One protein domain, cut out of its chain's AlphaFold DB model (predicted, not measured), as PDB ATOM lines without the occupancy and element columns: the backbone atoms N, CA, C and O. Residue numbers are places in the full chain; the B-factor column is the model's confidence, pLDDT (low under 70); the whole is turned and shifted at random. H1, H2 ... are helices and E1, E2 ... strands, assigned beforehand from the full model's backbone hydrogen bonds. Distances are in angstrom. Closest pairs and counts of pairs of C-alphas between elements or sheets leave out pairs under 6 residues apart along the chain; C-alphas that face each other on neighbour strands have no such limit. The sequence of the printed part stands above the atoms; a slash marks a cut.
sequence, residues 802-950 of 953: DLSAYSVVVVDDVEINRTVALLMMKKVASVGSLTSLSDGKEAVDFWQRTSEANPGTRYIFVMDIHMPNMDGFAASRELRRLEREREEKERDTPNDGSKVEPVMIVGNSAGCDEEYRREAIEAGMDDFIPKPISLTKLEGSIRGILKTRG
ATOM      1  N   ASP A 802      19.430 -12.890   1.260       86.12
ATOM      2  CA  ASP A 802      19.462 -11.438   1.141       86.12
ATOM      3  C   ASP A 802      20.910 -10.936   1.212       86.12
ATOM      4  O   ASP A 802      21.538 -10.885   2.269       86.12
ATOM      5  N   LEU A 803      21.444 -10.574   0.046       87.50
ATOM      6  CA  LEU A 803      22.705  -9.864  -0.136       87.50
ATOM      7  C   LEU A 803      22.452  -8.473  -0.760       87.50
ATOM      8  O   LEU A 803      23.321  -7.925  -1.441       87.50
ATOM      9  N   SER A 804      21.271  -7.878  -0.545       86.19
ATOM     10  CA  SER A 804      20.902  -6.551  -1.070       86.19
ATOM     11  C   SER A 804      21.837  -5.432  -0.593       86.19
ATOM     12  O   SER A 804      22.045  -4.454  -1.306       86.19
ATOM     13  N   ALA A 805      22.474  -5.609   0.568       85.38
ATOM     14  CA  ALA A 805      23.501  -4.715   1.104       85.38
ATOM     15  C   ALA A 805      24.908  -4.900   0.484       85.38
ATOM     16  O   ALA A 805      25.842  -4.218   0.905       85.38
ATOM     17  N   TYR A 806      25.087  -5.818  -0.477       89.62
ATOM     18  CA  TYR A 806      26.389  -6.176  -1.050       89.62
ATOM     19  C   TYR A 806      26.478  -5.927  -2.560       89.62
ATOM     20  O   TYR A 806      25.562  -6.221  -3.335       89.62
ATOM     21  N   SER A 807      27.649  -5.451  -2.985       91.50
ATOM     22  CA  SER A 807      28.107  -5.477  -4.371       91.50
ATOM     23  C   SER A 807      28.925  -6.748  -4.601       91.50
ATOM     24  O   SER A 807      30.005  -6.922  -4.036       91.50
ATOM     25  N   VAL A 808      28.399  -7.664  -5.411       93.69
ATOM     26  CA  VAL A 808      29.078  -8.919  -5.752       93.69
ATOM     27  C   VAL A 808      29.847  -8.742  -7.059       93.69
ATOM     28  O   VAL A 808      29.303  -8.255  -8.054       93.69
ATOM     29  N   VAL A 809      31.117  -9.141  -7.069       95.50
ATOM     30  CA  VAL A 809      32.033  -8.974  -8.201       95.50
ATOM     31  C   VAL A 809      32.587 -10.334  -8.610       95.50
ATOM     32  O   VAL A 809      33.334 -10.965  -7.868       95.50
ATOM     33  N   VAL A 810      32.216 -10.795  -9.801       94.69
ATOM     34  CA  VAL A 810      32.711 -12.040 -10.402       94.69
ATOM     35  C   VAL A 810      33.960 -11.734 -11.227       94.69
ATOM     36  O   VAL A 810      33.910 -10.874 -12.104       94.69
ATOM     37  N   VAL A 811      35.065 -12.442 -10.997       94.50
ATOM     38  CA  VAL A 811      36.317 -12.259 -11.750       94.50
ATOM     39  C   VAL A 811      36.780 -13.609 -12.296       94.50
ATOM     40  O   VAL A 811      37.005 -14.535 -11.529       94.50
ATOM     41  N   ASP A 812      36.873 -13.755 -13.614       91.62
ATOM     42  CA  ASP A 812      37.375 -14.965 -14.294       91.62
ATOM     43  C   ASP A 812      37.764 -14.552 -15.723       91.62
ATOM     44  O   ASP A 812      37.066 -13.729 -16.325       91.62
ATOM     45  N   ASP A 813      38.855 -15.072 -16.283       88.06
ATOM     46  CA  ASP A 813      39.352 -14.624 -17.593       88.06
ATOM     47  C   ASP A 813      38.469 -15.110 -18.756       88.06
ATOM     48  O   ASP A 813      38.348 -14.445 -19.794       88.06
ATOM     49  N   VAL A 814      37.725 -16.198 -18.544       83.81
ATOM     50  CA  VAL A 814      36.841 -16.812 -19.535       83.81
ATOM     51  C   VAL A 814      35.412 -16.276 -19.413       83.81
ATOM     52  O   VAL A 814      34.723 -16.442 -18.408       83.81
ATOM     53  N   GLU A 815      34.903 -15.706 -20.505       86.12
ATOM     54  CA  GLU A 815      33.561 -15.109 -20.586       86.12
ATOM     55  C   GLU A 815      32.423 -16.068 -20.201       86.12
ATOM     56  O   GLU A 815      31.471 -15.673 -19.524       86.12
ATOM     57  N   ILE A 816      32.541 -17.347 -20.569       79.62
ATOM     58  CA  ILE A 816      31.568 -18.388 -20.211       79.62
ATOM     59  C   ILE A 816      31.538 -18.601 -18.690       79.62
ATOM     60  O   ILE A 816      30.455 -18.657 -18.112       79.62
ATOM     61  N   ASN A 817      32.697 -18.659 -18.026       82.88
ATOM     62  CA  ASN A 817      32.778 -18.816 -16.572       82.88
ATOM     63  C   ASN A 817      32.178 -17.597 -15.857       82.88
ATOM     64  O   ASN A 817      31.362 -17.775 -14.953       82.88
ATOM     65  N   ARG A 818      32.508 -16.370 -16.307       89.50
ATOM     66  CA  ARG A 818      31.886 -15.130 -15.802       89.50
ATOM     67  C   ARG A 818      30.364 -15.204 -15.910       89.50
ATOM     68  O   ARG A 818      29.666 -15.007 -14.920       89.50
ATOM     69  N   THR A 819      29.849 -15.551 -17.089       85.56
ATOM     70  CA  THR A 819      28.405 -15.642 -17.368       85.56
ATOM     71  C   THR A 819      27.720 -16.686 -16.480       85.56
ATOM     72  O   THR A 819      26.682 -16.402 -15.881       85.56
ATOM     73  N   VAL A 820      28.316 -17.871 -16.330       83.88
ATOM     74  CA  VAL A 820      27.812 -18.940 -15.456       83.88
ATOM     75  C   VAL A 820      27.793 -18.499 -13.992       83.88
ATOM     76  O   VAL A 820      26.759 -18.632 -13.342       83.88
ATOM     77  N   ALA A 821      28.880 -17.928 -13.469       86.19
ATOM     78  CA  ALA A 821      28.951 -17.483 -12.077       86.19
ATOM     79  C   ALA A 821      27.998 -16.305 -11.782       86.19
ATOM     80  O   ALA A 821      27.342 -16.299 -10.739       86.19
ATOM     81  N   LEU A 822      27.824 -15.366 -12.720       88.62
ATOM     82  CA  LEU A 822      26.793 -14.320 -12.646       88.62
ATOM     83  C   LEU A 822      25.378 -14.915 -12.545       88.62
ATOM     84  O   LEU A 822      24.565 -14.459 -11.739       88.62
ATOM     85  N   LEU A 823      25.066 -15.927 -13.362       84.94
ATOM     86  CA  LEU A 823      23.763 -16.598 -13.347       84.94
ATOM     87  C   LEU A 823      23.559 -17.445 -12.084       84.94
ATOM     88  O   LEU A 823      22.449 -17.474 -11.554       84.94
ATOM     89  N   MET A 824      24.615 -18.079 -11.565       86.25
ATOM     90  CA  MET A 824      24.579 -18.782 -10.281       86.25
ATOM     91  C   MET A 824      24.295 -17.821  -9.123       86.25
ATOM     92  O   MET A 824      23.397 -18.097  -8.331       86.25
ATOM     93  N   MET A 825      24.976 -16.667  -9.059       89.19
ATOM     94  CA  MET A 825      24.721 -15.659  -8.023       89.19
ATOM     95  C   MET A 825      23.260 -15.197  -8.018       89.19
ATOM     96  O   MET A 825      22.627 -15.222  -6.966       89.19
ATOM     97  N   LYS A 826      22.691 -14.896  -9.195       86.88
ATOM     98  CA  LYS A 826      21.267 -14.531  -9.357       86.88
ATOM     99  C   LYS A 826      20.270 -15.622  -8.933       86.88
ATOM    100  O   LYS A 826      19.086 -15.322  -8.816       86.88
ATOM    101  N   LYS A 827      20.713 -16.872  -8.739       84.12
ATOM    102  CA  LYS A 827      19.881 -17.999  -8.285       84.12
ATOM    103  C   LYS A 827      20.105 -18.419  -6.832       84.12
ATOM    104  O   LYS A 827      19.293 -19.179  -6.314       84.12
ATOM    105  N   VAL A 828      21.167 -17.951  -6.171       85.75
ATOM    106  CA  VAL A 828      21.401 -18.211  -4.734       85.75
ATOM    107  C   VAL A 828      21.135 -16.992  -3.851       85.75
ATOM    108  O   VAL A 828      20.876 -17.162  -2.661       85.75
ATOM    109  N   ALA A 829      21.175 -15.776  -4.408       86.19
ATOM    110  CA  ALA A 829      21.012 -14.545  -3.645       86.19
ATOM    111  C   ALA A 829      20.336 -13.402  -4.421       86.19
ATOM    112  O   ALA A 829      20.594 -13.179  -5.606       86.19
ATOM    113  N   SER A 830      19.552 -12.611  -3.693       87.19
ATOM    114  CA  SER A 830      19.162 -11.253  -4.071       87.19
ATOM    115  C   SER A 830      20.341 -10.325  -3.776       87.19
ATOM    116  O   SER A 830      20.701 -10.162  -2.619       87.19
ATOM    117  N   VAL A 831      20.969  -9.739  -4.796       88.56
ATOM    118  CA  VAL A 831      22.207  -8.940  -4.660       88.56
ATOM    119  C   VAL A 831      21.964  -7.465  -4.986       88.56
ATOM    120  O   VAL A 831      21.249  -7.159  -5.939       88.56
ATOM    121  N   GLY A 832      22.569  -6.550  -4.223       84.94
ATOM    122  CA  GLY A 832      22.396  -5.100  -4.413       84.94
ATOM    123  C   GLY A 832      23.047  -4.573  -5.692       84.94
ATOM    124  O   GLY A 832      22.503  -3.715  -6.384       84.94
ATOM    125  N   SER A 833      24.205  -5.131  -6.041       90.50
ATOM    126  CA  SER A 833      24.850  -4.950  -7.341       90.50
ATOM    127  C   SER A 833      25.586  -6.227  -7.737       90.50
ATOM    128  O   SER A 833      26.031  -6.985  -6.874       90.50
ATOM    129  N   LEU A 834      25.713  -6.472  -9.042       91.50
ATOM    130  CA  LEU A 834      26.402  -7.636  -9.589       91.50
ATOM    131  C   LEU A 834      27.236  -7.225 -10.807       91.50
ATOM    132  O   LEU A 834      26.686  -6.864 -11.848       91.50
ATOM    133  N   THR A 835      28.557  -7.290 -10.667       93.94
ATOM    134  CA  THR A 835      29.542  -6.885 -11.683       93.94
ATOM    135  C   THR A 835      30.374  -8.089 -12.125       93.94
ATOM    136  O   THR A 835      30.578  -9.016 -11.342       93.94
ATOM    137  N   SER A 836      30.884  -8.081 -13.360       94.81
ATOM    138  CA  SER A 836      31.887  -9.051 -13.822       94.81
ATOM    139  C   SER A 836      33.102  -8.372 -14.440       94.81
ATOM    140  O   SER A 836      32.930  -7.462 -15.250       94.81
ATOM    141  N   LEU A 837      34.293  -8.860 -14.106       95.62
ATOM    142  CA  LEU A 837      35.600  -8.342 -14.524       95.62
ATOM    143  C   LEU A 837      36.463  -9.493 -15.070       95.62
ATOM    144  O   LEU A 837      36.190 -10.659 -14.785       95.62
ATOM    145  N   SER A 838      37.466  -9.180 -15.888       91.31
ATOM    146  CA  SER A 838      38.233 -10.159 -16.674       91.31
ATOM    147  C   SER A 838      39.616 -10.506 -16.118       91.31
ATOM    148  O   SER A 838      40.132 -11.570 -16.448       91.31
ATOM    149  N   ASP A 839      40.200  -9.673 -15.251       92.50
ATOM    150  CA  ASP A 839      41.432 -10.009 -14.530       92.50
ATOM    151  C   ASP A 839      41.516  -9.381 -13.123       92.50
ATOM    152  O   ASP A 839      40.668  -8.587 -12.697       92.50
ATOM    153  N   GLY A 840      42.558  -9.753 -12.373       92.12
ATOM    154  CA  GLY A 840      42.790  -9.267 -11.014       92.12
ATOM    155  C   GLY A 840      43.140  -7.777 -10.922       92.12
ATOM    156  O   GLY A 840      42.900  -7.158  -9.885       92.12
ATOM    157  N   LYS A 841      43.659  -7.169 -11.997       93.44
ATOM    158  CA  LYS A 841      43.991  -5.740 -12.038       93.44
ATOM    159  C   LYS A 841      42.724  -4.913 -12.217       93.44
ATOM    160  O   LYS A 841      42.560  -3.920 -11.513       93.44
ATOM    161  N   GLU A 842      41.800  -5.360 -13.067       96.06
ATOM    162  CA  GLU A 842      40.455  -4.790 -13.146       96.06
ATOM    163  C   GLU A 842      39.726  -4.884 -11.800       96.06
ATOM    164  O   GLU A 842      39.057  -3.927 -11.415       96.06
ATOM    165  N   ALA A 843      39.885  -5.986 -11.053       95.19
ATOM    166  CA  ALA A 843      39.288  -6.157  -9.725       95.19
ATOM    167  C   ALA A 843      39.810  -5.144  -8.687       95.19
ATOM    168  O   ALA A 843      39.009  -4.506  -7.997       95.19
ATOM    169  N   VAL A 844      41.132  -4.943  -8.618       95.19
ATOM    170  CA  VAL A 844      41.757  -3.918  -7.762       95.19
ATOM    171  C   VAL A 844      41.321  -2.509  -8.181       95.19
ATOM    172  O   VAL A 844      40.877  -1.722  -7.343       95.19
ATOM    173  N   ASP A 845      41.379  -2.199  -9.479       94.12
ATOM    174  CA  ASP A 845      41.036  -0.873 -10.006       94.12
ATOM    175  C   ASP A 845      39.542  -0.563  -9.871       94.12
ATOM    176  O   ASP A 845      39.156   0.599  -9.746       94.12
ATOM    177  N   PHE A 846      38.673  -1.574  -9.930       94.12
ATOM    178  CA  PHE A 846      37.256  -1.443  -9.604       94.12
ATOM    179  C   PHE A 846      37.091  -1.059  -8.133       94.12
ATOM    180  O   PHE A 846      36.551   0.013  -7.863       94.12
ATOM    181  N   TRP A 847      37.624  -1.865  -7.204       93.56
ATOM    182  CA  TRP A 847      37.452  -1.632  -5.768       93.56
ATOM    183  C   TRP A 847      37.962  -0.262  -5.317       93.56
ATOM    184  O   TRP A 847      37.249   0.426  -4.590       93.56
ATOM    185  N   GLN A 848      39.150   0.166  -5.766       90.44
ATOM    186  CA  GLN A 848      39.693   1.488  -5.421       90.44
ATOM    187  C   GLN A 848      38.700   2.601  -5.788       90.44
ATOM    188  O   GLN A 848      38.240   3.342  -4.920       90.44
ATOM    189  N   ARG A 849      38.281   2.653  -7.062       89.94
ATOM    190  CA  ARG A 849      37.361   3.680  -7.573       89.94
ATOM    191  C   ARG A 849      35.991   3.635  -6.896       89.94
ATOM    192  O   ARG A 849      35.438   4.687  -6.578       89.94
ATOM    193  N   THR A 850      35.415   2.450  -6.684       88.25
ATOM    194  CA  THR A 850      34.049   2.338  -6.148       88.25
ATOM    195  C   THR A 850      33.988   2.511  -4.632       88.25
ATOM    196  O   THR A 850      33.002   3.056  -4.141       88.25
ATOM    197  N   SER A 851      35.031   2.130  -3.885       83.06
ATOM    198  CA  SER A 851      35.140   2.426  -2.447       83.06
ATOM    199  C   SER A 851      35.557   3.874  -2.164       83.06
ATOM    200  O   SER A 851      35.296   4.375  -1.076       83.06
ATOM    201  N   GLU A 852      36.189   4.590  -3.104       81.56
ATOM    202  CA  GLU A 852      36.319   6.059  -3.033       81.56
ATOM    203  C   GLU A 852      34.972   6.756  -3.267       81.56
ATOM    204  O   GLU A 852      34.628   7.684  -2.540       81.56
ATOM    205  N   ALA A 853      34.195   6.303  -4.257       82.94
ATOM    206  CA  ALA A 853      32.913   6.916  -4.600       82.94
ATOM    207  C   ALA A 853      31.798   6.631  -3.575       82.94
ATOM    208  O   ALA A 853      31.027   7.531  -3.252       82.94
ATOM    209  N   ASN A 854      31.711   5.395  -3.071       81.56
ATOM    210  CA  ASN A 854      30.680   4.939  -2.133       81.56
ATOM    211  C   ASN A 854      31.319   4.130  -0.977       81.56
ATOM    212  O   ASN A 854      31.274   2.894  -1.010       81.56
ATOM    213  N   PRO A 855      31.907   4.786   0.043       74.06
ATOM    214  CA  PRO A 855      32.689   4.115   1.091       74.06
ATOM    215  C   PRO A 855      31.954   3.003   1.852       74.06
ATOM    216  O   PRO A 855      32.488   1.906   1.983       74.06
ATOM    217  N   GLY A 856      30.696   3.228   2.250       74.12
ATOM    218  CA  GLY A 856      29.866   2.245   2.968       74.12
ATOM    219  C   GLY A 856      29.359   1.057   2.129       74.12
ATOM    220  O   GLY A 856      28.421   0.374   2.537       74.12
ATOM    221  N   THR A 857      29.921   0.813   0.939       81.38
ATOM    222  CA  THR A 857      29.562  -0.343   0.101       81.38
ATOM    223  C   THR A 857      30.305  -1.587   0.577       81.38
ATOM    224  O   THR A 857      31.533  -1.605   0.593       81.38
ATOM    225  N   ARG A 858      29.579  -2.667   0.886       88.44
ATOM    226  CA  ARG A 858      30.184  -3.977   1.176       88.44
ATOM    227  C   ARG A 858      30.430  -4.747  -0.121       88.44
ATOM    228  O   ARG A 858      29.539  -4.808  -0.969       88.44
ATOM    229  N   TYR A 859      31.600  -5.370  -0.263       91.56
ATOM    230  CA  TYR A 859      31.982  -6.103  -1.478       91.56
ATOM    231  C   TYR A 859      32.219  -7.593  -1.215       91.56
ATOM    232  O   TYR A 859      32.874  -7.959  -0.238       91.56
ATOM    233  N   ILE A 860      31.746  -8.437  -2.135       93.12
ATOM    234  CA  ILE A 860      32.064  -9.870  -2.191       93.12
ATOM    235  C   ILE A 860      32.693 -10.165  -3.554       93.12
ATOM    236  O   ILE A 860      32.007 -10.134  -4.575       93.12
ATOM    237  N   PHE A 861      33.988 -10.461  -3.577       94.69
ATOM    238  CA  PHE A 861      34.702 -10.905  -4.770       94.69
ATOM    239  C   PHE A 861      34.645 -12.429  -4.873       94.69
ATOM    240  O   PHE A 861      35.056 -13.128  -3.953       94.69
ATOM    241  N   VAL A 862      34.176 -12.946  -6.007       92.75
ATOM    242  CA  VAL A 862      34.260 -14.364  -6.376       92.75
ATOM    243  C   VAL A 862      35.222 -14.447  -7.556       92.75
ATOM    244  O   VAL A 862      34.829 -14.167  -8.689       92.75
ATOM    245  N   MET A 863      36.495 -14.746  -7.282       92.06
ATOM    246  CA  MET A 863      37.586 -14.626  -8.259       92.06
ATOM    247  C   MET A 863      38.246 -15.963  -8.596       92.06
ATOM    248  O   MET A 863      38.556 -16.754  -7.705       92.06
ATOM    249  N   ASP A 864      38.511 -16.201  -9.881       89.25
ATOM    250  CA  ASP A 864      39.471 -17.216 -10.308       89.25
ATOM    251  C   ASP A 864      40.860 -16.888  -9.756       89.25
ATOM    252  O   ASP A 864      41.259 -15.728  -9.649       89.25
ATOM    253  N   ILE A 865      41.622 -17.919  -9.414       86.94
ATOM    254  CA  ILE A 865      43.026 -17.764  -9.051       86.94
ATOM    255  C   ILE A 865      43.883 -17.594 -10.312       86.94
ATOM    256  O   ILE A 865      44.842 -16.825 -10.290       86.94
ATOM    257  N   HIS A 866      43.552 -18.254 -11.426       83.44
ATOM    258  CA  HIS A 866      44.410 -18.299 -12.615       83.44
ATOM    259  C   HIS A 866      43.961 -17.343 -13.724       83.44
ATOM    260  O   HIS A 866      43.286 -17.744 -14.662       83.44
ATOM    261  N   MET A 867      44.403 -16.087 -13.641       88.69
ATOM    262  CA  MET A 867      44.071 -15.034 -14.611       88.69
ATOM    263  C   MET A 867      45.336 -14.427 -15.248       88.69
ATOM    264  O   MET A 867      46.401 -14.430 -14.619       88.69
ATOM    265  N   PRO A 868      45.264 -13.907 -16.491       73.31
ATOM    266  CA  PRO A 868      46.345 -13.132 -17.097       73.31
ATOM    267  C   PRO A 868      46.513 -11.774 -16.395       73.31
ATOM    268  O   PRO A 868      45.649 -11.351 -15.636       73.31
ATOM    269  N   ASN A 869      47.617 -11.074 -16.681       84.81
ATOM    270  CA  ASN A 869      48.012  -9.762 -16.128       84.81
ATOM    271  C   ASN A 869      48.250  -9.732 -14.604       84.81
ATOM    272  O   ASN A 869      49.348  -9.383 -14.171       84.81
ATOM    273  N   MET A 870      47.255 -10.105 -13.801       89.25
ATOM    274  CA  MET A 870      47.313 -10.222 -12.346       89.25
ATOM    275  C   MET A 870      46.456 -11.412 -11.898       89.25
ATOM    276  O   MET A 870      45.242 -11.419 -12.095       89.25
ATOM    277  N   ASP A 871      47.103 -12.402 -11.281       89.75
ATOM    278  CA  ASP A 871      46.442 -13.584 -10.722       89.75
ATOM    279  C   ASP A 871      45.644 -13.264  -9.439       89.75
ATOM    280  O   ASP A 871      45.817 -12.210  -8.815       89.75
ATOM    281  N   GLY A 872      44.753 -14.173  -9.034       88.56
ATOM    282  CA  GLY A 872      43.874 -13.968  -7.879       88.56
ATOM    283  C   GLY A 872      44.614 -13.887  -6.539       88.56
ATOM    284  O   GLY A 872      44.158 -13.193  -5.627       88.56
ATOM    285  N   PHE A 873      45.789 -14.517  -6.402       89.94
ATOM    286  CA  PHE A 873      46.608 -14.382  -5.194       89.94
ATOM    287  C   PHE A 873      47.250 -12.986  -5.117       89.94
ATOM    288  O   PHE A 873      47.299 -12.376  -4.049       89.94
ATOM    289  N   ALA A 874      47.750 -12.461  -6.238       91.12
ATOM    290  CA  ALA A 874      48.289 -11.109  -6.347       91.12
ATOM    291  C   ALA A 874      47.201 -10.049  -6.109       91.12
ATOM    292  O   ALA A 874      47.418  -9.140  -5.308       91.12
ATOM    293  N   ALA A 875      46.021 -10.216  -6.716       94.75
ATOM    294  CA  ALA A 875      44.869  -9.344  -6.494       94.75
ATOM    295  C   ALA A 875      44.413  -9.349  -5.026       94.75
ATOM    296  O   ALA A 875      44.201  -8.286  -4.451       94.75
ATOM    297  N   SER A 876      44.337 -10.524  -4.387       94.88
ATOM    298  CA  SER A 876      43.972 -10.636  -2.964       94.88
ATOM    299  C   SER A 876      44.977  -9.927  -2.057       94.88
ATOM    300  O   SER A 876      44.585  -9.109  -1.225       94.88
ATOM    301  N   ARG A 877      46.284 -10.158  -2.260       94.75
ATOM    302  CA  ARG A 877      47.346  -9.499  -1.481       94.75
ATOM    303  C   ARG A 877      47.321  -7.978  -1.637       94.75
ATOM    304  O   ARG A 877      47.547  -7.272  -0.655       94.75
ATOM    305  N   GLU A 878      47.025  -7.481  -2.836       94.75
ATOM    306  CA  GLU A 878      46.925  -6.047  -3.123       94.75
ATOM    307  C   GLU A 878      45.653  -5.421  -2.528       94.75
ATOM    308  O   GLU A 878      45.749  -4.383  -1.875       94.75
ATOM    309  N   LEU A 879      44.489  -6.077  -2.633       93.31
ATOM    310  CA  LEU A 879      43.264  -5.655  -1.937       93.31
ATOM    311  C   LEU A 879      43.507  -5.554  -0.422       93.31
ATOM    312  O   LEU A 879      43.294  -4.491   0.159       93.31
ATOM    313  N   ARG A 880      44.079  -6.592   0.207       93.00
ATOM    314  CA  ARG A 880      44.427  -6.567   1.642       93.00
ATOM    315  C   ARG A 880      45.472  -5.507   2.007       93.00
ATOM    316  O   ARG A 880      45.510  -5.060   3.152       93.00
ATOM    317  N   ARG A 881      46.353  -5.110   1.080       93.44
ATOM    318  CA  ARG A 881      47.303  -4.002   1.291       93.44
ATOM    319  C   ARG A 881      46.564  -2.665   1.334       93.44
ATOM    320  O   ARG A 881      46.791  -1.880   2.250       93.44
ATOM    321  N   LEU A 882      45.673  -2.441   0.372       89.44
ATOM    322  CA  LEU A 882      44.907  -1.206   0.226       89.44
ATOM    323  C   LEU A 882      43.860  -1.017   1.334       89.44
ATOM    324  O   LEU A 882      43.657   0.111   1.773       89.44
ATOM    325  N   GLU A 883      43.247  -2.102   1.821       88.38
ATOM    326  CA  GLU A 883      42.381  -2.090   3.009       88.38
ATOM    327  C   GLU A 883      43.117  -1.514   4.219       88.38
ATOM    328  O   GLU A 883      42.691  -0.498   4.760       88.38
ATOM    329  N   ARG A 884      44.278  -2.077   4.585       87.00
ATOM    330  CA  ARG A 884      45.078  -1.587   5.722       87.00
ATOM    331  C   ARG A 884      45.524  -0.132   5.545       87.00
ATOM    332  O   ARG A 884      45.531   0.636   6.504       87.00
ATOM    333  N   GLU A 885      45.850   0.275   4.317       86.19
ATOM    334  CA  GLU A 885      46.172   1.673   3.992       86.19
ATOM    335  C   GLU A 885      44.968   2.625   4.042       86.19
ATOM    336  O   GLU A 885      45.175   3.844   4.034       86.19
ATOM    337  N   ARG A 886      43.731   2.116   4.066       79.69
ATOM    338  CA  ARG A 886      42.528   2.893   4.385       79.69
ATOM    339  C   ARG A 886      42.203   2.834   5.871       79.69
ATOM    340  O   ARG A 886      42.068   3.896   6.460       79.69
ATOM    341  N   GLU A 887      42.217   1.662   6.505       80.88
ATOM    342  CA  GLU A 887      42.031   1.495   7.957       80.88
ATOM    343  C   GLU A 887      42.980   2.378   8.788       80.88
ATOM    344  O   GLU A 887      42.600   2.880   9.842       80.88
ATOM    345  N   GLU A 888      44.214   2.600   8.323       82.94
ATOM    346  CA  GLU A 888      45.166   3.502   8.981       82.94
ATOM    347  C   GLU A 888      44.834   4.993   8.783       82.94
ATOM    348  O   GLU A 888      44.984   5.774   9.720       82.94
ATOM    349  N   LYS A 889      44.323   5.396   7.610       79.00
ATOM    350  CA  LYS A 889      43.868   6.780   7.341       79.00
ATOM    351  C   LYS A 889      42.528   7.089   8.014       79.00
ATOM    352  O   LYS A 889      42.291   8.209   8.451       79.00
ATOM    353  N   GLU A 890      41.666   6.084   8.100       75.75
ATOM    354  CA  GLU A 890      40.337   6.114   8.705       75.75
ATOM    355  C   GLU A 890      40.388   5.720  10.195       75.75
ATOM    356  O   GLU A 890      39.345   5.545  10.817       75.75
ATOM    357  N   ARG A 891      41.572   5.586  10.813       75.75
ATOM    358  CA  ARG A 891      41.704   5.170  12.222       75.75
ATOM    359  C   ARG A 891      41.020   6.152  13.176       75.75
ATOM    360  O   ARG A 891      40.230   5.729  14.019       75.75
ATOM    361  N   ASP A 892      41.261   7.446  12.974       73.44
ATOM    362  CA  ASP A 892      40.784   8.530  13.843       73.44
ATOM    363  C   ASP A 892      39.446   9.155  13.392       73.44
ATOM    364  O   ASP A 892      38.928  10.058  14.053       73.44
ATOM    365  N   THR A 893      38.849   8.697  12.284       69.25
ATOM    366  CA  THR A 893      37.515   9.168  11.871       69.25
ATOM    367  C   THR A 893      36.412   8.535  12.738       69.25
ATOM    368  O   THR A 893      36.536   7.374  13.150       69.25
ATOM    369  N   PRO A 894      35.304   9.244  13.031       66.94
ATOM    370  CA  PRO A 894      34.129   8.636  13.656       66.94
ATOM    371  C   PRO A 894      33.577   7.485  12.804       66.94
ATOM    372  O   PRO A 894      33.589   7.559  11.580       66.94
ATOM    373  N   ASN A 895      33.075   6.420  13.435       64.50
ATOM    374  CA  ASN A 895      32.398   5.342  12.711       64.50
ATOM    375  C   ASN A 895      30.898   5.648  12.570       64.50
ATOM    376  O   ASN A 895      30.075   5.138  13.328       64.50
ATOM    377  N   ASP A 896      30.565   6.528  11.629       63.34
ATOM    378  CA  ASP A 896      29.196   6.961  11.301       63.34
ATOM    379  C   ASP A 896      28.555   6.163  10.144       63.34
ATOM    380  O   ASP A 896      27.455   6.487   9.700       63.34
ATOM    381  N   GLY A 897      29.236   5.118   9.659       60.09
ATOM    382  CA  GLY A 897      28.867   4.359   8.459       60.09
ATOM    383  C   GLY A 897      29.590   4.797   7.178       60.09
ATOM    384  O   GLY A 897      29.370   4.189   6.134       60.09
ATOM    385  N   SER A 898      30.471   5.805   7.239       59.31
ATOM    386  CA  SER A 898      31.320   6.222   6.109       59.31
ATOM    387  C   SER A 898      32.654   5.471   5.982       59.31
ATOM    388  O   SER A 898      33.383   5.715   5.023       59.31
ATOM    389  N   LYS A 899      32.987   4.559   6.906       68.06
ATOM    390  CA  LYS A 899      34.208   3.737   6.816       68.06
ATOM    391  C   LYS A 899      34.060   2.610   5.800       68.06
ATOM    392  O   LYS A 899      32.966   2.065   5.636       68.06
ATOM    393  N   VAL A 900      35.162   2.233   5.155       68.31
ATOM    394  CA  VAL A 900      35.161   1.103   4.214       68.31
ATOM    395  C   VAL A 900      35.115  -0.227   4.964       68.31
ATOM    396  O   VAL A 900      35.975  -0.531   5.786       68.31
ATOM    397  N   GLU A 901      34.113  -1.043   4.648       76.00
ATOM    398  CA  GLU A 901      33.971  -2.406   5.169       76.00
ATOM    399  C   GLU A 901      34.960  -3.365   4.472       76.00
ATOM    400  O   GLU A 901      35.013  -3.365   3.235       76.00
ATOM    401  N   PRO A 902      35.703  -4.221   5.207       80.69
ATOM    402  CA  PRO A 902      36.642  -5.167   4.606       80.69
ATOM    403  C   PRO A 902      35.957  -6.099   3.603       80.69
ATOM    404  O   PRO A 902      34.936  -6.726   3.910       80.69
ATOM    405  N   VAL A 903      36.530  -6.249   2.412       85.88
ATOM    406  CA  VAL A 903      35.983  -7.096   1.353       85.88
ATOM    407  C   VAL A 903      35.974  -8.558   1.780       85.88
ATOM    408  O   VAL A 903      36.832  -9.014   2.544       85.88
ATOM    409  N   MET A 904      35.000  -9.308   1.276       89.81
ATOM    410  CA  MET A 904      35.005 -10.768   1.319       89.81
ATOM    411  C   MET A 904      35.609 -11.277   0.009       89.81
ATOM    412  O   MET A 904      35.175 -10.841  -1.058       89.81
ATOM    413  N   ILE A 905      36.589 -12.177   0.065       90.00
ATOM    414  CA  ILE A 905      37.213 -12.767  -1.129       90.00
ATOM    415  C   ILE A 905      37.037 -14.284  -1.109       90.00
ATOM    416  O   ILE A 905      37.572 -14.972  -0.242       90.00
ATOM    417  N   VAL A 906      36.322 -14.800  -2.103       88.75
ATOM    418  CA  VAL A 906      36.156 -16.227  -2.375       88.75
ATOM    419  C   VAL A 906      37.048 -16.598  -3.557       88.75
ATOM    420  O   VAL A 906      36.794 -16.186  -4.692       88.75
ATOM    421  N   GLY A 907      38.092 -17.379  -3.289       83.75
ATOM    422  CA  GLY A 907      38.961 -17.938  -4.322       83.75
ATOM    423  C   GLY A 907      38.301 -19.104  -5.056       83.75
ATOM    424  O   GLY A 907      37.548 -19.878  -4.468       83.75
ATOM    425  N   ASN A 908      38.601 -19.263  -6.339       80.75
ATOM    426  CA  ASN A 908      38.031 -20.295  -7.201       80.75
ATOM    427  C   ASN A 908      39.154 -20.917  -8.044       80.75
ATOM    428  O   ASN A 908      39.757 -20.221  -8.850       80.75
ATOM    429  N   SER A 909      39.485 -22.200  -7.874       72.88
ATOM    430  CA  SER A 909      40.550 -22.846  -8.673       72.88
ATOM    431  C   SER A 909      40.330 -24.345  -8.870       72.88
ATOM    432  O   SER A 909      39.467 -24.956  -8.248       72.88
ATOM    433  N   ALA A 910      41.110 -24.946  -9.769       58.84
ATOM    434  CA  ALA A 910      41.121 -26.378 -10.051       58.84
ATOM    435  C   ALA A 910      42.115 -27.186  -9.186       58.84
ATOM    436  O   ALA A 910      42.199 -28.403  -9.358       58.84
ATOM    437  N   GLY A 911      42.864 -26.537  -8.285       55.25
ATOM    438  CA  GLY A 911      43.529 -27.205  -7.157       55.25
ATOM    439  C   GLY A 911      42.497 -27.656  -6.116       55.25
ATOM    440  O   GLY A 911      41.482 -26.989  -5.925       55.25
ATOM    441  N   CYS A 912      42.712 -28.809  -5.486       48.03
ATOM    442  CA  CYS A 912      41.794 -29.405  -4.493       48.03
ATOM    443  C   CYS A 912      42.545 -29.898  -3.243       48.03
ATOM    444  O   CYS A 912      42.048 -30.717  -2.474       48.03
ATOM    445  N   ASP A 913      43.772 -29.425  -3.086       58.19
ATOM    446  CA  ASP A 913      44.772 -29.824  -2.119       58.19
ATOM    447  C   ASP A 913      44.920 -28.747  -1.031       58.19
ATOM    448  O   ASP A 913      44.940 -27.549  -1.311       58.19
ATOM    449  N   GLU A 914      45.024 -29.174   0.233       60.06
ATOM    450  CA  GLU A 914      45.019 -28.285   1.414       60.06
ATOM    451  C   GLU A 914      46.167 -27.263   1.444       60.06
ATOM    452  O   GLU A 914      46.110 -26.271   2.163       60.06
ATOM    453  N   GLU A 915      47.222 -27.480   0.662       60.59
ATOM    454  CA  GLU A 915      48.286 -26.495   0.469       60.59
ATOM    455  C   GLU A 915      47.845 -25.347  -0.447       60.59
ATOM    456  O   GLU A 915      48.105 -24.194  -0.124       60.59
ATOM    457  N   TYR A 916      47.078 -25.640  -1.502       66.12
ATOM    458  CA  TYR A 916      46.459 -24.635  -2.372       66.12
ATOM    459  C   TYR A 916      45.398 -23.818  -1.628       66.12
ATOM    460  O   TYR A 916      45.326 -22.595  -1.766       66.12
ATOM    461  N   ARG A 917      44.600 -24.487  -0.781       72.31
ATOM    462  CA  ARG A 917      43.657 -23.811   0.120       72.31
ATOM    463  C   ARG A 917      44.398 -22.934   1.134       72.31
ATOM    464  O   ARG A 917      43.962 -21.814   1.376       72.31
ATOM    465  N   ARG A 918      45.532 -23.386   1.682       77.75
ATOM    466  CA  ARG A 918      46.354 -22.571   2.589       77.75
ATOM    467  C   ARG A 918      46.963 -21.356   1.891       77.75
ATOM    468  O   ARG A 918      46.831 -20.264   2.427       77.75
ATOM    469  N   GLU A 919      47.543 -21.509   0.698       80.06
ATOM    470  CA  GLU A 919      48.104 -20.388  -0.076       80.06
ATOM    471  C   GLU A 919      47.034 -19.326  -0.397       80.06
ATOM    472  O   GLU A 919      47.312 -18.130  -0.334       80.06
ATOM    473  N   ALA A 920      45.786 -19.739  -0.652       82.25
ATOM    474  CA  ALA A 920      44.656 -18.824  -0.824       82.25
ATOM    475  C   ALA A 920      44.368 -17.995   0.444       82.25
ATOM    476  O   ALA A 920      44.258 -16.769   0.365       82.25
ATOM    477  N   ILE A 921      44.303 -18.634   1.618       84.75
ATOM    478  CA  ILE A 921      44.098 -17.935   2.899       84.75
ATOM    479  C   ILE A 921      45.314 -17.058   3.261       84.75
ATOM    480  O   ILE A 921      45.141 -15.917   3.684       84.75
ATOM    481  N   GLU A 922      46.546 -17.523   3.026       86.75
ATOM    482  CA  GLU A 922      47.784 -16.748   3.236       86.75
ATOM    483  C   GLU A 922      47.899 -15.543   2.281       86.75
ATOM    484  O   GLU A 922      48.432 -14.497   2.656       86.75
ATOM    485  N   ALA A 923      47.344 -15.637   1.067       87.81
ATOM    486  CA  ALA A 923      47.172 -14.505   0.155       87.81
ATOM    487  C   ALA A 923      46.046 -13.536   0.578       87.81
ATOM    488  O   ALA A 923      45.920 -12.459  -0.007       87.81
ATOM    489  N   GLY A 924      45.255 -13.887   1.598       88.25
ATOM    490  CA  GLY A 924      44.215 -13.046   2.187       88.25
ATOM    491  C   GLY A 924      42.781 -13.362   1.754       88.25
ATOM    492  O   GLY A 924      41.908 -12.520   1.967       88.25
ATOM    493  N   MET A 925      42.513 -14.519   1.143       92.12
ATOM    494  CA  MET A 925      41.141 -14.943   0.827       92.12
ATOM    495  C   MET A 925      40.386 -15.375   2.099       92.12
ATOM    496  O   MET A 925      40.996 -15.871   3.042       92.12
ATOM    497  N   ASP A 926      39.065 -15.178   2.138       89.56
ATOM    498  CA  ASP A 926      38.201 -15.594   3.256       89.56
ATOM    499  C   ASP A 926      37.795 -17.076   3.145       89.56
ATOM    500  O   ASP A 926      37.691 -17.771   4.154       89.56
ATOM    501  N   ASP A 927      37.558 -17.568   1.923       88.38
ATOM    502  CA  ASP A 927      37.244 -18.974   1.637       88.38
ATOM    503  C   ASP A 927      37.637 -19.356   0.193       88.38
ATOM    504  O   ASP A 927      38.054 -18.519  -0.611       88.38
ATOM    505  N   PHE A 928      37.513 -20.641  -0.140       84.75
ATOM    506  CA  PHE A 928      37.927 -21.233  -1.408       84.75
ATOM    507  C   PHE A 928      36.925 -22.279  -1.928       84.75
ATOM    508  O   PHE A 928      36.591 -23.236  -1.224       84.75
ATOM    509  N   ILE A 929      36.522 -22.151  -3.197       83.81
ATOM    510  CA  ILE A 929      35.643 -23.076  -3.924       83.81
ATOM    511  C   ILE A 929      36.452 -23.861  -4.980       83.81
ATOM    512  O   ILE A 929      37.040 -23.259  -5.881       83.81
ATOM    513  N   PRO A 930      36.435 -25.208  -4.963       74.94
ATOM    514  CA  PRO A 930      37.071 -26.012  -6.005       74.94
ATOM    515  C   PRO A 930      36.206 -26.108  -7.276       74.94
ATOM    516  O   PRO A 930      35.061 -26.581  -7.216       74.94
ATOM    517  N   LYS A 931      36.784 -25.728  -8.427       72.56
ATOM    518  CA  LYS A 931      36.216 -25.845  -9.785       72.56
ATOM    519  C   LYS A 931      35.944 -27.329 -10.143       72.56
ATOM    520  O   LYS A 931      36.834 -28.156  -9.950       72.56
ATOM    521  N   PRO A 932      34.785 -27.689 -10.738       67.00
ATOM    522  CA  PRO A 932      33.675 -26.818 -11.122       67.00
ATOM    523  C   PRO A 932      32.898 -26.267  -9.917       67.00
ATOM    524  O   PRO A 932      32.596 -26.991  -8.958       67.00
ATOM    525  N   ILE A 933      32.545 -24.981 -10.016       75.00
ATOM    526  CA  ILE A 933      31.579 -24.337  -9.123       75.00
ATOM    527  C   ILE A 933      30.231 -25.041  -9.306       75.00
ATOM    528  O   ILE A 933      29.822 -25.317 -10.433       75.00
ATOM    529  N   SER A 934      29.536 -25.290  -8.201       78.25
ATOM    530  CA  SER A 934      28.123 -25.664  -8.187       78.25
ATOM    531  C   SER A 934      27.362 -24.731  -7.248       78.25
ATOM    532  O   SER A 934      27.948 -24.181  -6.308       78.25
ATOM    533  N   LEU A 935      26.055 -24.576  -7.482       81.19
ATOM    534  CA  LEU A 935      25.183 -23.682  -6.707       81.19
ATOM    535  C   LEU A 935      25.338 -23.900  -5.192       81.19
ATOM    536  O   LEU A 935      25.567 -22.946  -4.456       81.19
ATOM    537  N   THR A 936      25.312 -25.156  -4.733       79.12
ATOM    538  CA  THR A 936      25.409 -25.515  -3.308       79.12
ATOM    539  C   THR A 936      26.752 -25.142  -2.671       79.12
ATOM    540  O   THR A 936      26.778 -24.737  -1.512       79.12
ATOM    541  N   LYS A 937      27.872 -25.247  -3.405       82.06
ATOM    542  CA  LYS A 937      29.198 -24.847  -2.892       82.06
ATOM    543  C   LYS A 937      29.308 -23.328  -2.766       82.06
ATOM    544  O   LYS A 937      29.801 -22.836  -1.757       82.06
ATOM    545  N   LEU A 938      28.833 -22.603  -3.782       84.75
ATOM    546  CA  LEU A 938      28.813 -21.139  -3.803       84.75
ATOM    547  C   LEU A 938      27.924 -20.583  -2.683       84.75
ATOM    548  O   LEU A 938      28.335 -19.688  -1.949       84.75
ATOM    549  N   GLU A 939      26.743 -21.177  -2.501       86.75
ATOM    550  CA  GLU A 939      25.836 -20.850  -1.404       86.75
ATOM    551  C   GLU A 939      26.475 -21.132  -0.033       86.75
ATOM    552  O   GLU A 939      26.493 -20.257   0.830       86.75
ATOM    553  N   GLY A 940      27.037 -22.332   0.162       85.25
ATOM    554  CA  GLY A 940      27.650 -22.744   1.427       85.25
ATOM    555  C   GLY A 940      28.858 -21.895   1.832       85.25
ATOM    556  O   GLY A 940      28.964 -21.518   2.996       85.25
ATOM    557  N   SER A 941      29.719 -21.545   0.872       86.81
ATOM    558  CA  SER A 941      30.894 -20.690   1.085       86.81
ATOM    559  C   SER A 941      30.498 -19.290   1.569       86.81
ATOM    560  O   SER A 941      30.939 -18.841   2.629       86.81
ATOM    561  N   ILE A 942      29.565 -18.632   0.867       87.94
ATOM    562  CA  ILE A 942      29.107 -17.282   1.229       87.94
ATOM    563  C   ILE A 942      28.372 -17.289   2.582       87.94
ATOM    564  O   ILE A 942      28.655 -16.440   3.433       87.94
ATOM    565  N   ARG A 943      27.511 -18.287   2.848       87.38
ATOM    566  CA  ARG A 943      26.898 -18.484   4.180       87.38
ATOM    567  C   ARG A 943      27.955 -18.692   5.274       87.38
ATOM    568  O   ARG A 943      27.790 -18.177   6.379       87.38
ATOM    569  N   GLY A 944      29.032 -19.422   4.976       83.94
ATOM    570  CA  GLY A 944      30.148 -19.676   5.887       83.94
ATOM    571  C   GLY A 944      30.887 -18.400   6.294       83.94
ATOM    572  O   GLY A 944      31.050 -18.150   7.491       83.94
ATOM    573  N   ILE A 945      31.267 -17.560   5.326       84.44
ATOM    574  CA  ILE A 945      31.949 -16.279   5.582       84.44
ATOM    575  C   ILE A 945      31.058 -15.346   6.410       84.44
ATOM    576  O   ILE A 945      31.499 -14.824   7.435       84.44
ATOM    577  N   LEU A 946      29.792 -15.174   6.015       83.12
ATOM    578  CA  LEU A 946      28.851 -14.282   6.702       83.12
ATOM    579  C   LEU A 946      28.622 -14.706   8.158       83.12
ATOM    580  O   LEU A 946      28.759 -13.884   9.067       83.12
ATOM    581  N   LYS A 947      28.400 -16.006   8.397       82.19
ATOM    582  CA  LYS A 947      28.288 -16.571   9.749       82.19
ATOM    583  C   LYS A 947      29.572 -16.377  10.565       82.19
ATOM    584  O   LYS A 947      29.492 -16.064  11.750       82.19
ATOM    585  N   THR A 948      30.743 -16.530   9.946       77.94
ATOM    586  CA  THR A 948      32.052 -16.352  10.606       77.94
ATOM    587  C   THR A 948      32.295 -14.896  11.007       77.94
ATOM    588  O   THR A 948      32.839 -14.641  12.078       77.94
ATOM    589  N   ARG A 949      31.819 -13.930  10.209       76.50
ATOM    590  CA  ARG A 949      31.825 -12.497  10.555       76.50
ATOM    591  C   ARG A 949      30.646 -12.066  11.449       76.50
ATOM    592  O   ARG A 949      30.459 -10.874  11.669       76.50
ATOM    593  N   GLY A 950      29.857 -13.006  11.983       66.88
ATOM    594  CA  GLY A 950      28.762 -12.731  12.926       66.88
ATOM    595  C   GLY A 950      27.508 -12.098  12.310       66.88
ATOM    596  O   GLY A 950      26.668 -11.571  13.038       66.88
TER     597      GLY A 950
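Overview. This is residues 802 to 950 of the 953 residues of an uncharacterized protein of Chromera velia CCMP2878 (UniProt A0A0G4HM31). A twisted sheet of five parallel strands makes the core, with H2, H3 and H4 over one face and H1 and H5 over the other, three layers in all. Beyond the end of H3 the long link of residues 888 to 903 loops out and back, with Asp 892 at one end of the long axis. The printed part has 149 residues with five named strands and five named helices, alternating from E1 to H5; the sheet's order is E2 E1 E3 E4 E5, and the class is mixed, helices and strands. The whole is compact, with a radius of gyration of the C-alphas of 14.7 A and spans of 43 by 29 by 28 A.

Along the chain. Find C-alpha 802 at (19.462, -11.438, 1.141); E1 runs from there to residue 811, 21.2 A, and bends by 96 degrees at residue 805. Next come H1, residues 815 to 828, 20.2 A, and E2, residues 829 to 837, 19.2 A, which bends by 90 degrees at residue 832. H2 is residues 840 to 853, 20.0 A; E3 is residues 858 to 864, 19.8 A. H3, residues 872 to 887, spans 22.2 A from C-alpha 872 at (43.874, -13.968, -7.879). E4 is residues 904 to 909, H4 residues 914 to 922 and E5 residues 927 to 930. H5, residues 935 to 948, 20.0 A, ends at (32.052, -16.352, 10.606).

Arrangement. Across the sheet, look for N 808 and O 833 of E1 and E2, 2.9 A; N 809 and O 860 of E1 and E3, 2.8 A; N 861 and O 904 of E3 and E4, 2.8 A; and N 929 and O 907 of E4 and E5, 2.8 A. E1, H1, E2, then E3, H3, E4, then E4, H4, E5 are strand-helix-strand units, parallel neighbour strands with a helix between; E2, H2, E3 is a split one, with E1 between its strands; the four crossovers are right-handed. H1 lies over E2 and E1 at a height over the sheet of 8.7 A. On the opposite face, residues 840 to 844 of H2 touch residues 872 to 879 of H3, at a shallow tilt of 23 degrees, the same way; the closest C-alphas, of Gly 840 and Ala 875, are 5.0 A apart. H3 and H4 are close but not clearly touching, with the C-alphas of Phe 873 and Ala 920 closest at 6.5 A. H5 touches H1 at a steep tilt of 64 degrees, with residues 935 to 939 and 824 to 828 alone; the C-alphas of Leu 935 and Met 824 are closest, at 6.1 A. In H1, H2, H4 and H5 every O i to N i+4 pair is within hydrogen-bond range; in H3, 11 of 12 are.

Size, cuts and confidence. The C-alphas of Ile 816 and Asp 892 are the two farthest apart, 44.4 A. The printed part has no cut, and H3 to E4 is its one long link. Confidence is under 70 at residues 893 to 900, 910 to 916, 932 and 950.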